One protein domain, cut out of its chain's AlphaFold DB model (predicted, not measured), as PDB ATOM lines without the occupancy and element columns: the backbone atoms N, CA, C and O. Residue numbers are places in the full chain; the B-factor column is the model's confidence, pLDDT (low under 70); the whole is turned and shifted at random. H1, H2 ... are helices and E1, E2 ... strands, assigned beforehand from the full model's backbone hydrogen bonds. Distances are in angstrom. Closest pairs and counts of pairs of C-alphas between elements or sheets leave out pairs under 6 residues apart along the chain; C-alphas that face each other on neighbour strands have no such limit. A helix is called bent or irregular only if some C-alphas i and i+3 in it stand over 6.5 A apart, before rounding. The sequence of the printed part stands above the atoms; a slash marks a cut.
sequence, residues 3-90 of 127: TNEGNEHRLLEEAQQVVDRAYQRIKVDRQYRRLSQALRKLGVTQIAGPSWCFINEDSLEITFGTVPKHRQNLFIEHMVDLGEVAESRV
ATOM      1  N   THR A   3     127.399 130.780 138.938       58.47
ATOM      2  CA  THR A   3     127.956 131.164 137.628       58.47
ATOM      3  C   THR A   3     126.897 131.295 136.534       58.47
ATOM      4  O   THR A   3     127.170 131.910 135.511       58.47
ATOM      5  N   ASN A   4     125.705 130.719 136.732       61.97
ATOM      6  CA  ASN A   4     124.651 130.717 135.715       61.97
ATOM      7  C   ASN A   4     123.871 132.040 135.701       61.97
ATOM      8  O   ASN A   4     123.728 132.642 134.646       61.97
ATOM      9  N   GLU A   5     123.494 132.555 136.875       64.38
ATOM     10  CA  GLU A   5     122.741 133.816 137.004       64.38
ATOM     11  C   GLU A   5     123.532 135.036 136.492       64.38
ATOM     12  O   GLU A   5     122.978 135.921 135.845       64.38
ATOM     13  N   GLY A   6     124.854 135.066 136.709       70.62
ATOM     14  CA  GLY A   6     125.718 136.135 136.186       70.62
ATOM     15  C   GLY A   6     125.865 136.110 134.660       70.62
ATOM     16  O   GLY A   6     125.998 137.162 134.035       70.62
ATOM     17  N   ASN A   7     125.801 134.924 134.049       74.81
ATOM     18  CA  ASN A   7     125.812 134.785 132.593       74.81
ATOM     19  C   ASN A   7     124.449 135.145 131.989       74.81
ATOM     20  O   ASN A   7     124.406 135.802 130.954       74.81
ATOM     21  N   GLU A   8     123.349 134.775 132.643       76.12
ATOM     22  CA  GLU A   8     121.990 135.141 132.225       76.12
ATOM     23  C   GLU A   8     121.769 136.661 132.263       76.12
ATOM     24  O   GLU A   8     121.262 137.223 131.293       76.12
ATOM     25  N   HIS A   9     122.226 137.352 133.313       76.81
ATOM     26  CA  HIS A   9     122.142 138.815 133.398       76.81
ATOM     27  C   HIS A   9     122.929 139.507 132.275       76.81
ATOM     28  O   HIS A   9     122.432 140.433 131.638       76.81
ATOM     29  N   ARG A  10     124.138 139.018 131.977       79.19
ATOM     30  CA  ARG A  10     124.966 139.541 130.884       79.19
ATOM     31  C   ARG A  10     124.334 139.302 129.509       79.19
ATOM     32  O   ARG A  10     124.360 140.190 128.665       79.19
ATOM     33  N   LEU A  11     123.730 138.133 129.293       81.19
ATOM     34  CA  LEU A  11     123.007 137.830 128.054       81.19
ATOM     35  C   LEU A  11     121.772 138.724 127.876       81.19
ATOM     36  O   LEU A  11     121.487 139.150 126.759       81.19
ATOM     37  N   LEU A  12     121.057 139.037 128.960       86.12
ATOM     38  CA  LEU A  12     119.929 139.972 128.930       86.12
ATOM     39  C   LEU A  12     120.382 141.408 128.632       86.12
ATOM     40  O   LEU A  12     119.738 142.086 127.833       86.12
ATOM     41  N   GLU A  13     121.500 141.859 129.205       87.19
ATOM     42  CA  GLU A  13     122.094 143.165 128.884       87.19
ATOM     43  C   GLU A  13     122.534 143.255 127.417       87.19
ATOM     44  O   GLU A  13     122.239 144.241 126.741       87.19
ATOM     45  N   GLU A  14     123.198 142.220 126.898       85.56
ATOM     46  CA  GLU A  14     123.616 142.155 125.494       85.56
ATOM     47  C   GLU A  14     122.399 142.145 124.551       85.56
ATOM     48  O   GLU A  14     122.369 142.882 123.561       85.56
ATOM     49  N   ALA A  15     121.351 141.382 124.880       85.19
ATOM     50  CA  ALA A  15     120.105 141.372 124.117       85.19
ATOM     51  C   ALA A  15     119.410 142.746 124.131       85.19
ATOM     52  O   ALA A  15     118.968 143.222 123.082       85.19
ATOM     53  N   GLN A  16     119.360 143.410 125.289       89.19
ATOM     54  CA  GLN A  16     118.782 144.747 125.426       89.19
ATOM     55  C   GLN A  16     119.542 145.771 124.573       89.19
ATOM     56  O   GLN A  16     118.922 146.529 123.829       89.19
ATOM     57  N   GLN A  17     120.878 145.740 124.588       86.69
ATOM     58  CA  GLN A  17     121.705 146.627 123.762       86.69
ATOM     59  C   GLN A  17     121.455 146.436 122.259       86.69
ATOM     60  O   GLN A  17     121.418 147.413 121.504       86.69
ATOM     61  N   VAL A  18     121.254 145.194 121.806       88.06
ATOM     62  CA  VAL A  18     120.921 144.902 120.402       88.06
ATOM     63  C   VAL A  18     119.563 145.495 120.028       88.06
ATOM     64  O   VAL A  18     119.440 146.129 118.975       88.06
ATOM     65  N   VAL A  19     118.553 145.327 120.886       90.00
ATOM     66  CA  VAL A  19     117.206 145.873 120.662       90.00
ATOM     67  C   VAL A  19     117.229 147.399 120.658       90.00
ATOM     68  O   VAL A  19     116.680 148.010 119.739       90.00
ATOM     69  N   ASP A  20     117.917 148.020 121.615       90.19
ATOM     70  CA  ASP A  20     118.035 149.476 121.702       90.19
ATOM     71  C   ASP A  20     118.732 150.047 120.467       90.19
ATOM     72  O   ASP A  20     118.246 151.005 119.859       90.19
ATOM     73  N   ARG A  21     119.820 149.414 120.014       88.44
ATOM     74  CA  ARG A  21     120.516 149.817 118.787       88.44
ATOM     75  C   ARG A  21     119.627 149.676 117.550       88.44
ATOM     76  O   ARG A  21     119.613 150.572 116.704       88.44
ATOM     77  N   ALA A  22     118.863 148.589 117.440       88.38
ATOM     78  CA  ALA A  22     117.917 148.393 116.342       88.38
ATOM     79  C   ALA A  22     116.804 149.452 116.360       88.38
ATOM     80  O   ALA A  22     116.463 150.018 115.317       88.38
ATOM     81  N   TYR A  23     116.279 149.776 117.543       90.88
ATOM     82  CA  TYR A  23     115.273 150.818 117.712       90.88
ATOM     83  C   TYR A  23     115.806 152.199 117.311       90.88
ATOM     84  O   TYR A  23     115.146 152.913 116.547       90.88
ATOM     85  N   GLN A  24     117.016 152.563 117.755       88.88
ATOM     86  CA  GLN A  24     117.654 153.819 117.350       88.88
ATOM     87  C   GLN A  24     117.836 153.889 115.834       88.88
ATOM     88  O   GLN A  24     117.473 154.893 115.220       88.88
ATOM     89  N   ARG A  25     118.290 152.800 115.202       92.06
ATOM     90  CA  ARG A  25     118.429 152.738 113.742       92.06
ATOM     91  C   ARG A  25     117.101 152.987 113.026       92.06
ATOM     92  O   ARG A  25     117.041 153.818 112.126       92.06
ATOM     93  N   ILE A  26     116.015 152.344 113.460       91.94
ATOM     94  CA  ILE A  26     114.677 152.550 112.874       91.94
ATOM     95  C   ILE A  26     114.220 154.007 113.033       91.94
ATOM     96  O   ILE A  26     113.620 154.584 112.120       91.94
ATOM     97  N   LYS A  27     114.473 154.612 114.198       92.69
ATOM     98  CA  LYS A  27     114.115 156.007 114.475       92.69
ATOM     99  C   LYS A  27     114.849 156.964 113.534       92.69
ATOM    100  O   LYS A  27     114.206 157.821 112.920       92.69
ATOM    101  N   VAL A  28     116.157 156.787 113.391       92.44
ATOM    102  CA  VAL A  28     117.014 157.612 112.531       92.44
ATOM    103  C   VAL A  28     116.641 157.420 111.062       92.44
ATOM    104  O   VAL A  28     116.461 158.408 110.354       92.44
ATOM    105  N   ASP A  29     116.374 156.189 110.619       92.75
ATOM    106  CA  ASP A  29     115.897 155.895 109.262       92.75
ATOM    107  C   ASP A  29     114.614 156.664 108.916       92.75
ATOM    108  O   ASP A  29     114.471 157.217 107.821       92.75
ATOM    109  N   ARG A  30     113.655 156.731 109.851       93.62
ATOM    110  CA  ARG A  30     112.408 157.489 109.651       93.62
ATOM    111  C   ARG A  30     112.677 158.985 109.503       93.62
ATOM    112  O   ARG A  30     112.089 159.620 108.625       93.62
ATOM    113  N   GLN A  31     113.543 159.544 110.346       93.44
ATOM    114  CA  GLN A  31     113.937 160.954 110.268       93.44
ATOM    115  C   GLN A  31     114.669 161.247 108.955       93.44
ATOM    116  O   GLN A  31     114.309 162.191 108.250       93.44
ATOM    117  N   TYR A  32     115.608 160.384 108.575       94.19
ATOM    118  CA  TYR A  32     116.372 160.480 107.339       94.19
ATOM    119  C   TYR A  32     115.475 160.468 106.102       94.19
ATOM    120  O   TYR A  32     115.644 161.306 105.219       94.19
ATOM    121  N   ARG A  33     114.473 159.580 106.039       93.44
ATOM    122  CA  ARG A  33     113.519 159.547 104.916       93.44
ATOM    123  C   ARG A  33     112.726 160.847 104.797       93.44
ATOM    124  O   ARG A  33     112.595 161.375 103.693       93.44
ATOM    125  N   ARG A  34     112.227 161.381 105.920       93.50
ATOM    126  CA  ARG A  34     111.489 162.658 105.951       93.50
ATOM    127  C   ARG A  34     112.370 163.818 105.492       93.50
ATOM    128  O   ARG A  34     111.957 164.584 104.625       93.50
ATOM    129  N   LEU A  35     113.590 163.904 106.021       93.56
ATOM    130  CA  LEU A  35     114.552 164.934 105.642       93.56
ATOM    131  C   LEU A  35     114.945 164.820 104.165       93.56
ATOM    132  O   LEU A  35     114.866 165.799 103.435       93.56
ATOM    133  N   SER A  36     115.291 163.622 103.694       92.56
ATOM    134  CA  SER A  36     115.670 163.372 102.298       92.56
ATOM    135  C   SER A  36     114.563 163.776 101.327       92.56
ATOM    136  O   SER A  36     114.824 164.362 100.276       92.56
ATOM    137  N   GLN A  37     113.304 163.495 101.678       93.69
ATOM    138  CA  GLN A  37     112.161 163.922 100.882       93.69
ATOM    139  C   GLN A  37     112.008 165.449 100.876       93.69
ATOM    140  O   GLN A  37     111.732 166.018  99.821       93.69
ATOM    141  N   ALA A  38     112.196 166.114 102.020       92.44
ATOM    142  CA  ALA A  38     112.164 167.572 102.106       92.44
ATOM    143  C   ALA A  38     113.282 168.212 101.267       92.44
ATOM    144  O   ALA A  38     112.999 169.059 100.426       92.44
ATOM    145  N   LEU A  39     114.523 167.735 101.399       93.38
ATOM    146  CA  LEU A  39     115.671 168.204 100.615       93.38
ATOM    147  C   LEU A  39     115.463 168.011  99.110       93.38
ATOM    148  O   LEU A  39     115.839 168.872  98.316       93.38
ATOM    149  N   ARG A  40     114.828 166.903  98.705       91.56
ATOM    150  CA  ARG A  40     114.457 166.668  97.305       91.56
ATOM    151  C   ARG A  40     113.418 167.672  96.814       91.56
ATOM    152  O   ARG A  40     113.568 168.199  95.717       91.56
ATOM    153  N   LYS A  41     112.376 167.937  97.609       91.50
ATOM    154  CA  LYS A  41     111.327 168.918  97.278       91.50
ATOM    155  C   LYS A  41     111.873 170.344  97.193       91.50
ATOM    156  O   LYS A  41     111.444 171.096  96.332       91.50
ATOM    157  N   LEU A  42     112.832 170.679  98.053       91.06
ATOM    158  CA  LEU A  42     113.546 171.957  98.043       91.06
ATOM    159  C   LEU A  42     114.606 172.043  96.934       91.06
ATOM    160  O   LEU A  42     115.285 173.052  96.813       91.06
ATOM    161  N   GLY A  43     114.802 170.981  96.154       91.75
ATOM    162  CA  GLY A  43     115.759 170.934  95.053       91.75
ATOM    163  C   GLY A  43     117.240 170.853  95.443       91.75
ATOM    164  O   GLY A  43     118.115 170.692  94.594       91.75
ATOM    165  N   VAL A  44     117.548 170.835  96.739       92.38
ATOM    166  CA  VAL A  44     118.922 170.796  97.269       92.38
ATOM    167  C   VAL A  44     119.703 169.588  96.732       92.38
ATOM    168  O   VAL A  44     120.879 169.687  96.374       92.38
ATOM    169  N   THR A  45     119.031 168.440  96.584       91.19
ATOM    170  CA  THR A  45     119.647 167.206  96.065       91.19
ATOM    171  C   THR A  45     120.080 167.287  94.598       91.19
ATOM    172  O   THR A  45     120.940 166.507  94.195       91.19
ATOM    173  N   GLN A  46     119.523 168.196  93.784       90.00
ATOM    174  CA  GLN A  46     119.959 168.354  92.386       90.00
ATOM    175  C   GLN A  46     121.333 169.031  92.296       90.00
ATOM    176  O   GLN A  46     122.121 168.728  91.397       90.00
ATOM    177  N   ILE A  47     121.640 169.899  93.262       90.81
ATOM    178  CA  ILE A  47     122.902 170.630  93.314       90.81
ATOM    179  C   ILE A  47     123.958 169.799  94.049       90.81
ATOM    180  O   ILE A  47     124.992 169.473  93.461       90.81
ATOM    181  N   ALA A  48     123.681 169.413  95.299       88.62
ATOM    182  CA  ALA A  48     124.642 168.724  96.164       88.62
ATOM    183  C   ALA A  48     124.777 167.218  95.871       88.62
ATOM    184  O   ALA A  48     125.796 166.614  96.197       88.62
ATOM    185  N   GLY A  49     123.783 166.624  95.208       88.12
ATOM    186  CA  GLY A  49     123.717 165.195  94.906       88.12
ATOM    187  C   GLY A  49     122.857 164.403  95.904       88.12
ATOM    188  O   GLY A  49     122.659 164.827  97.044       88.12
ATOM    189  N   PRO A  50     122.325 163.234  95.499       84.62
ATOM    190  CA  PRO A  50     121.409 162.439  96.320       84.62
ATOM    191  C   PRO A  50     122.083 161.755  97.520       84.62
ATOM    192  O   PRO A  50     121.397 161.431  98.480       84.62
ATOM    193  N   SER A  51     123.401 161.550  97.474       87.31
ATOM    194  CA  SER A  51     124.208 160.972  98.558       87.31
ATOM    195  C   SER A  51     124.806 162.022  99.498       87.31
ATOM    196  O   SER A  51     125.571 161.680 100.395       87.31
ATOM    197  N   TRP A  52     124.488 163.306  99.298       92.50
ATOM    198  CA  TRP A  52     125.014 164.385 100.130       92.50
ATOM    199  C   TRP A  52     124.500 164.323 101.570       92.50
ATOM    200  O   TRP A  52     125.225 164.682 102.486       92.50
ATOM    201  N   CYS A  53     123.278 163.842 101.788       93.56
ATOM    202  CA  CYS A  53     122.734 163.559 103.112       93.56
ATOM    203  C   CYS A  53     122.711 162.040 103.291       93.56
ATOM    204  O   CYS A  53     122.177 161.344 102.429       93.56
ATOM    205  N   PHE A  54     123.267 161.522 104.384       93.56
ATOM    206  CA  PHE A  54     123.339 160.084 104.662       93.56
ATOM    207  C   PHE A  54     123.320 159.812 106.171       93.56
ATOM    208  O   PHE A  54     123.449 160.730 106.977       93.56
ATOM    209  N   ILE A  55     123.132 158.551 106.562       93.50
ATOM    210  CA  ILE A  55     123.240 158.113 107.958       93.50
ATOM    211  C   ILE A  55     124.651 157.568 108.168       93.50
ATOM    212  O   ILE A  55     125.089 156.705 107.409       93.50
ATOM    213  N   ASN A  56     125.354 158.058 109.185       92.19
ATOM    214  CA  ASN A  56     126.602 157.459 109.633       92.19
ATOM    215  C   ASN A  56     126.280 156.164 110.400       92.19
ATOM    216  O   ASN A  56     125.553 156.197 111.391       92.19
ATOM    217  N   GLU A  57     126.778 155.020 109.926       87.62
ATOM    218  CA  GLU A  57     126.459 153.705 110.502       87.62
ATOM    219  C   GLU A  57     127.044 153.493 111.906       87.62
ATOM    220  O   GLU A  57     126.473 152.740 112.703       87.62
ATOM    221  N   ASP A  58     128.141 154.187 112.221       87.88
ATOM    222  CA  ASP A  58     128.825 154.076 113.506       87.88
ATOM    223  C   ASP A  58     128.117 154.902 114.581       87.88
ATOM    224  O   ASP A  58     127.846 154.396 115.671       87.88
ATOM    225  N   SER A  59     127.774 156.156 114.269       88.75
ATOM    226  CA  SER A  59     127.115 157.059 115.223       88.75
ATOM    227  C   SER A  59     125.587 156.986 115.198       88.75
ATOM    228  O   SER A  59     124.946 157.458 116.132       88.75
ATOM    229  N   LEU A  60     124.990 156.387 114.161       89.31
ATOM    230  CA  LEU A  60     123.549 156.453 113.881       89.31
ATOM    231  C   LEU A  60     123.030 157.900 113.809       89.31
ATOM    232  O   LEU A  60     121.904 158.191 114.201       89.31
ATOM    233  N   GLU A  61     123.833 158.818 113.274       92.06
ATOM    234  CA  GLU A  61     123.450 160.218 113.092       92.06
ATOM    235  C   GLU A  61     123.313 160.570 111.613       92.06
ATOM    236  O   GLU A  61     124.031 160.061 110.749       92.06
ATOM    237  N   ILE A  62     122.397 161.489 111.313       92.69
ATOM    238  CA  ILE A  62     122.277 162.048 109.968       92.69
ATOM    239  C   ILE A  62     123.415 163.045 109.759       92.69
ATOM    240  O   ILE A  62     123.540 164.017 110.499       92.69
ATOM    241  N   THR A  63     124.213 162.815 108.723       94.00
ATOM    242  CA  THR A  63     125.392 163.612 108.384       94.00
ATOM    243  C   THR A  63     125.267 164.185 106.973       94.00
ATOM    244  O   THR A  63     124.614 163.605 106.099       94.00
ATOM    245  N   PHE A  64     125.915 165.330 106.749       94.00
ATOM    246  CA  PHE A  64     126.022 165.975 105.446       94.00
ATOM    247  C   PHE A  64     127.449 165.866 104.914       94.00
ATOM    248  O   PHE A  64     128.419 166.115 105.627       94.00
ATOM    249  N   GLY A  65     127.574 165.501 103.646       91.75
ATOM    250  CA  GLY A  65     128.836 165.470 102.929       91.75
ATOM    251  C   GLY A  65     129.276 166.859 102.474       91.75
ATOM    252  O   GLY A  65     128.686 167.894 102.791       91.75
ATOM    253  N   THR A  66     130.315 166.886 101.653       91.62
ATOM    254  CA  THR A  66     130.782 168.121 101.023       91.62
ATOM    255  C   THR A  66     130.004 168.410  99.747       91.62
ATOM    256  O   THR A  66     129.790 167.511  98.933       91.62
ATOM    257  N   VAL A  67     129.663 169.676  99.518       90.62
ATOM    258  CA  VAL A  67     129.173 170.125  98.210       90.62
ATOM    259  C   VAL A  67     130.352 170.161  97.225       90.62
ATOM    260  O   VAL A  67     131.421 170.667  97.583       90.62
ATOM    261  N   PRO A  68     130.210 169.651  95.986       87.81
ATOM    262  CA  PRO A  68     131.271 169.739  94.986       87.81
ATOM    263  C   PRO A  68     131.710 171.191  94.757       87.81
ATOM    264  O   PRO A  68     130.869 172.048  94.498       87.81
ATOM    265  N   LYS A  69     133.023 171.470  94.786       91.62
ATOM    266  CA  LYS A  69     133.571 172.844  94.705       91.62
ATOM    267  C   LYS A  69     133.021 173.658  93.528       91.62
ATOM    268  O   LYS A  69     132.654 174.812  93.692       91.62
ATOM    269  N   HIS A  70     132.897 173.038  92.354       92.06
ATOM    270  CA  HIS A  70     132.372 173.688  91.145       92.06
ATOM    271  C   HIS A  70     130.876 174.047  91.222       92.06
ATOM    272  O   HIS A  70     130.390 174.799  90.387       92.06
ATOM    273  N   ARG A  71     130.142 173.511  92.204       91.81
ATOM    274  CA  ARG A  71     128.725 173.806  92.468       91.81
ATOM    275  C   ARG A  71     128.518 174.592  93.756       91.81
ATOM    276  O   ARG A  71     127.377 174.836  94.124       91.81
ATOM    277  N   GLN A  72     129.588 174.955  94.460       92.69
ATOM    278  CA  GLN A  72     129.484 175.567  95.779       92.69
ATOM    279  C   GLN A  72     128.785 176.930  95.717       92.69
ATOM    280  O   GLN A  72     127.891 177.173  96.518       92.69
ATOM    281  N   ASN A  73     129.119 177.769  94.731       95.06
ATOM    282  CA  ASN A  73     128.436 179.053  94.536       95.06
ATOM    283  C   ASN A  73     126.950 178.851  94.221       95.06
ATOM    284  O   ASN A  73     126.109 179.423  94.899       95.06
ATOM    285  N   LEU A  74     126.635 177.948  93.285       95.38
ATOM    286  CA  LEU A  74     125.253 177.612  92.928       95.38
ATOM    287  C   LEU A  74     124.453 177.088  94.131       95.38
ATOM    288  O   LEU A  74     123.281 177.405  94.290       95.38
ATOM    289  N   PHE A  75     125.080 176.276  94.985       94.06
ATOM    290  CA  PHE A  75     124.460 175.791  96.214       94.06
ATOM    291  C   PHE A  75     124.129 176.942  97.165       94.06
ATOM    292  O   PHE A  75     123.041 176.967  97.727       94.06
ATOM    293  N   ILE A  76     125.063 177.878  97.353       94.56
ATOM    294  CA  ILE A  76     124.875 179.033  98.234       94.56
ATOM    295  C   ILE A  76     123.754 179.926  97.698       94.56
ATOM    296  O   ILE A  76     122.843 180.238  98.456       94.56
ATOM    297  N   GLU A  77     123.784 180.273  96.411       96.38
ATOM    298  CA  GLU A  77     122.738 181.068  95.752       96.38
ATOM    299  C   GLU A  77     121.363 180.409  95.912       96.38
ATOM    300  O   GLU A  77     120.436 181.031  96.418       96.38
ATOM    301  N   HIS A  78     121.257 179.107  95.634       95.12
ATOM    302  CA  HIS A  78     120.005 178.367  95.813       95.12
ATOM    303  C   HIS A  78     119.501 178.376  97.263       95.12
ATOM    304  O   HIS A  78     118.301 178.470  97.509       95.12
ATOM    305  N   MET A  79     120.397 178.270  98.248       94.12
ATOM    306  CA  MET A  79     120.012 178.349  99.662       94.12
ATOM    307  C   MET A  79     119.548 179.755 100.063       94.12
ATOM    308  O   MET A  79     118.647 179.864 100.896       94.12
ATOM    309  N   VAL A  80     120.128 180.808  99.476       94.25
ATOM    310  CA  VAL A  80     119.674 182.197  99.658       94.25
ATOM    311  C   VAL A  80     118.274 182.369  99.071       94.25
ATOM    312  O   VAL A  80     117.375 182.784  99.800       94.25
ATOM    313  N   ASP A  81     118.054 181.933  97.829       92.38
ATOM    314  CA  ASP A  81     116.750 182.010  97.159       92.38
ATOM    315  C   ASP A  81     115.660 181.273  97.952       92.38
ATOM    316  O   ASP A  81     114.554 181.778  98.155       92.38
ATOM    317  N   LEU A  82     115.967 180.071  98.459       90.44
ATOM    318  CA  LEU A  82     115.051 179.330  99.328       90.44
ATOM    319  C   LEU A  82     114.725 180.096 100.616       90.44
ATOM    320  O   LEU A  82     113.586 180.031 101.087       90.44
ATOM    321  N   GLY A  83     115.706 180.801 101.183       87.94
ATOM    322  CA  GLY A  83     115.525 181.667 102.343       87.94
ATOM    323  C   GLY A  83     114.553 182.807 102.054       87.94
ATOM    324  O   GLY A  83     113.574 182.969 102.779       87.94
ATOM    325  N   GLU A  84     114.752 183.531 100.955       89.44
ATOM    326  CA  GLU A  84     113.878 184.636 100.539       89.44
ATOM    327  C   GLU A  84     112.445 184.163 100.235       89.44
ATOM    328  O   GLU A  84     111.452 184.784 100.634       89.44
ATOM    329  N   VAL A  85     112.304 183.005  99.581       85.62
ATOM    330  CA  VAL A  85     110.995 182.384  99.322       85.62
ATOM    331  C   VAL A  85     110.310 181.964 100.624       85.62
ATOM    332  O   VAL A  85     109.091 182.096 100.749       85.62
ATOM    333  N   ALA A  86     111.060 181.456 101.602       82.56
ATOM    334  CA  ALA A  86     110.504 181.124 102.907       82.56
ATOM    335  C   ALA A  86     110.071 182.388 103.666       82.56
ATOM    336  O   ALA A  86     108.978 182.414 104.223       82.56
ATOM    337  N   GLU A  87     110.873 183.453 103.652       80.94
ATOM    338  CA  GLU A  87     110.544 184.716 104.322       80.94
ATOM    339  C   GLU A  87     109.307 185.391 103.739       80.94
ATOM    340  O   GLU A  87     108.428 185.811 104.486       80.94
ATOM    341  N   SER A  88     109.184 185.417 102.414       78.31
ATOM    342  CA  SER A  88     108.025 186.009 101.736       78.31
ATOM    343  C   SER A  88     106.713 185.245 101.957       78.31
ATOM    344  O   SER A  88     105.635 185.818 101.801       78.31
ATOM    345  N   ARG A  89     106.775 183.954 102.315       69.19
ATOM    346  CA  ARG A  89     105.597 183.084 102.490       69.19
ATOM    347  C   ARG A  89     105.196 182.851 103.943       69.19
ATOM    348  O   ARG A  89     104.124 182.299 104.189       69.19
ATOM    349  N   VAL A  90     106.034 183.226 104.904       62.94
ATOM    350  CA  VAL A  90     105.775 182.987 106.327       62.94
ATOM    351  C   VAL A  90     105.170 184.244 106.953       62.94
ATOM    352  O   VAL A  90     105.885 185.178 107.296       62.94
TER     353      VAL A  90
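What this domain is: This is residues 3 to 90 of the 127 residues of an uncharacterized protein of Acidimicrobiaceae bacterium (UniProt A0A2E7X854). One very long helix, H1, makes the length of this domain, and a second long helix, H3, stands across its far end like the crossbar of a T without touching it. The small hairpin of strands E1 and E2 packs along one side of the later part of H1, by residues 24 to 39, and the short helix H2 sits at the corner, near the end of H1 and packed on H3. The first part of H1, residues 3 to 20, sticks out free, and so do residues 83 to 90 at the other end of the printed part. The printed part has 88 residues, with three named helices and two named strands in the order H1, H2, E1, E2, H3; the two-stranded sheet is antiparallel and the class is mostly helix. The whole is extended, a rod spanning 66 by 32 by 14 A, with a radius of gyration of the C-alphas of 20.2 A.

How they stand to each other: Start at H1, residues 3 to 41, and look for E1, residues 53 to 56: the closest C-alphas of the two, those of Ser 36 and Cys 53, are 7.1 A apart. The neighbour strand of E1 is E2, residues 61 to 64; the closest C-alphas of E2 and H1, those of Ile 62 and Tyr 32, are 6.7 A apart. E1 and E2 form an antiparallel hairpin with 141 degrees between their directions; N 54 and O 63 are 3.0 A apart and N 63 and O 54 are 2.8 A apart, both within hydrogen-bond range. H2, residues 44 to 48, is close to H1 but not clearly touching, with the C-alphas of Leu 39 and Thr 45 closest at 6.1 A. H3, residues 69 to 89, touches H2 with its residues 71 to 79 alone; the closest C-alphas are those of Ile 47 and Phe 75, at 6.1 A. H1 and H3 are apart, and so are E1 and H3. Every O i to N i+4 pair is within hydrogen-bond range in H2, against 34 of 35 in H1 and 15 of 17 in H3.

Where its parts are: Find C-alpha 3 at (127.956, 131.164, 137.628); from there H1 runs 57.7 A to C-alpha 41 at (111.327, 168.918, 97.278). H2 is 6.2 A long, E1 9.7 A and E2 9.9 A. H3 runs 30.8 A to C-alpha 89 at (105.597, 183.084, 102.490), and it is irregular, with C-alphas 70 and 73 7.5 A apart.

The domain as a whole: The two C-alphas farthest apart are those of Thr 3 and Ser 88, at 68.5 A. The printed part has no cut, and its four links are tight. The mean pLDDT of the printed part is 88.2; look for values under 70 at residues 3 to 5 and 89 to 90.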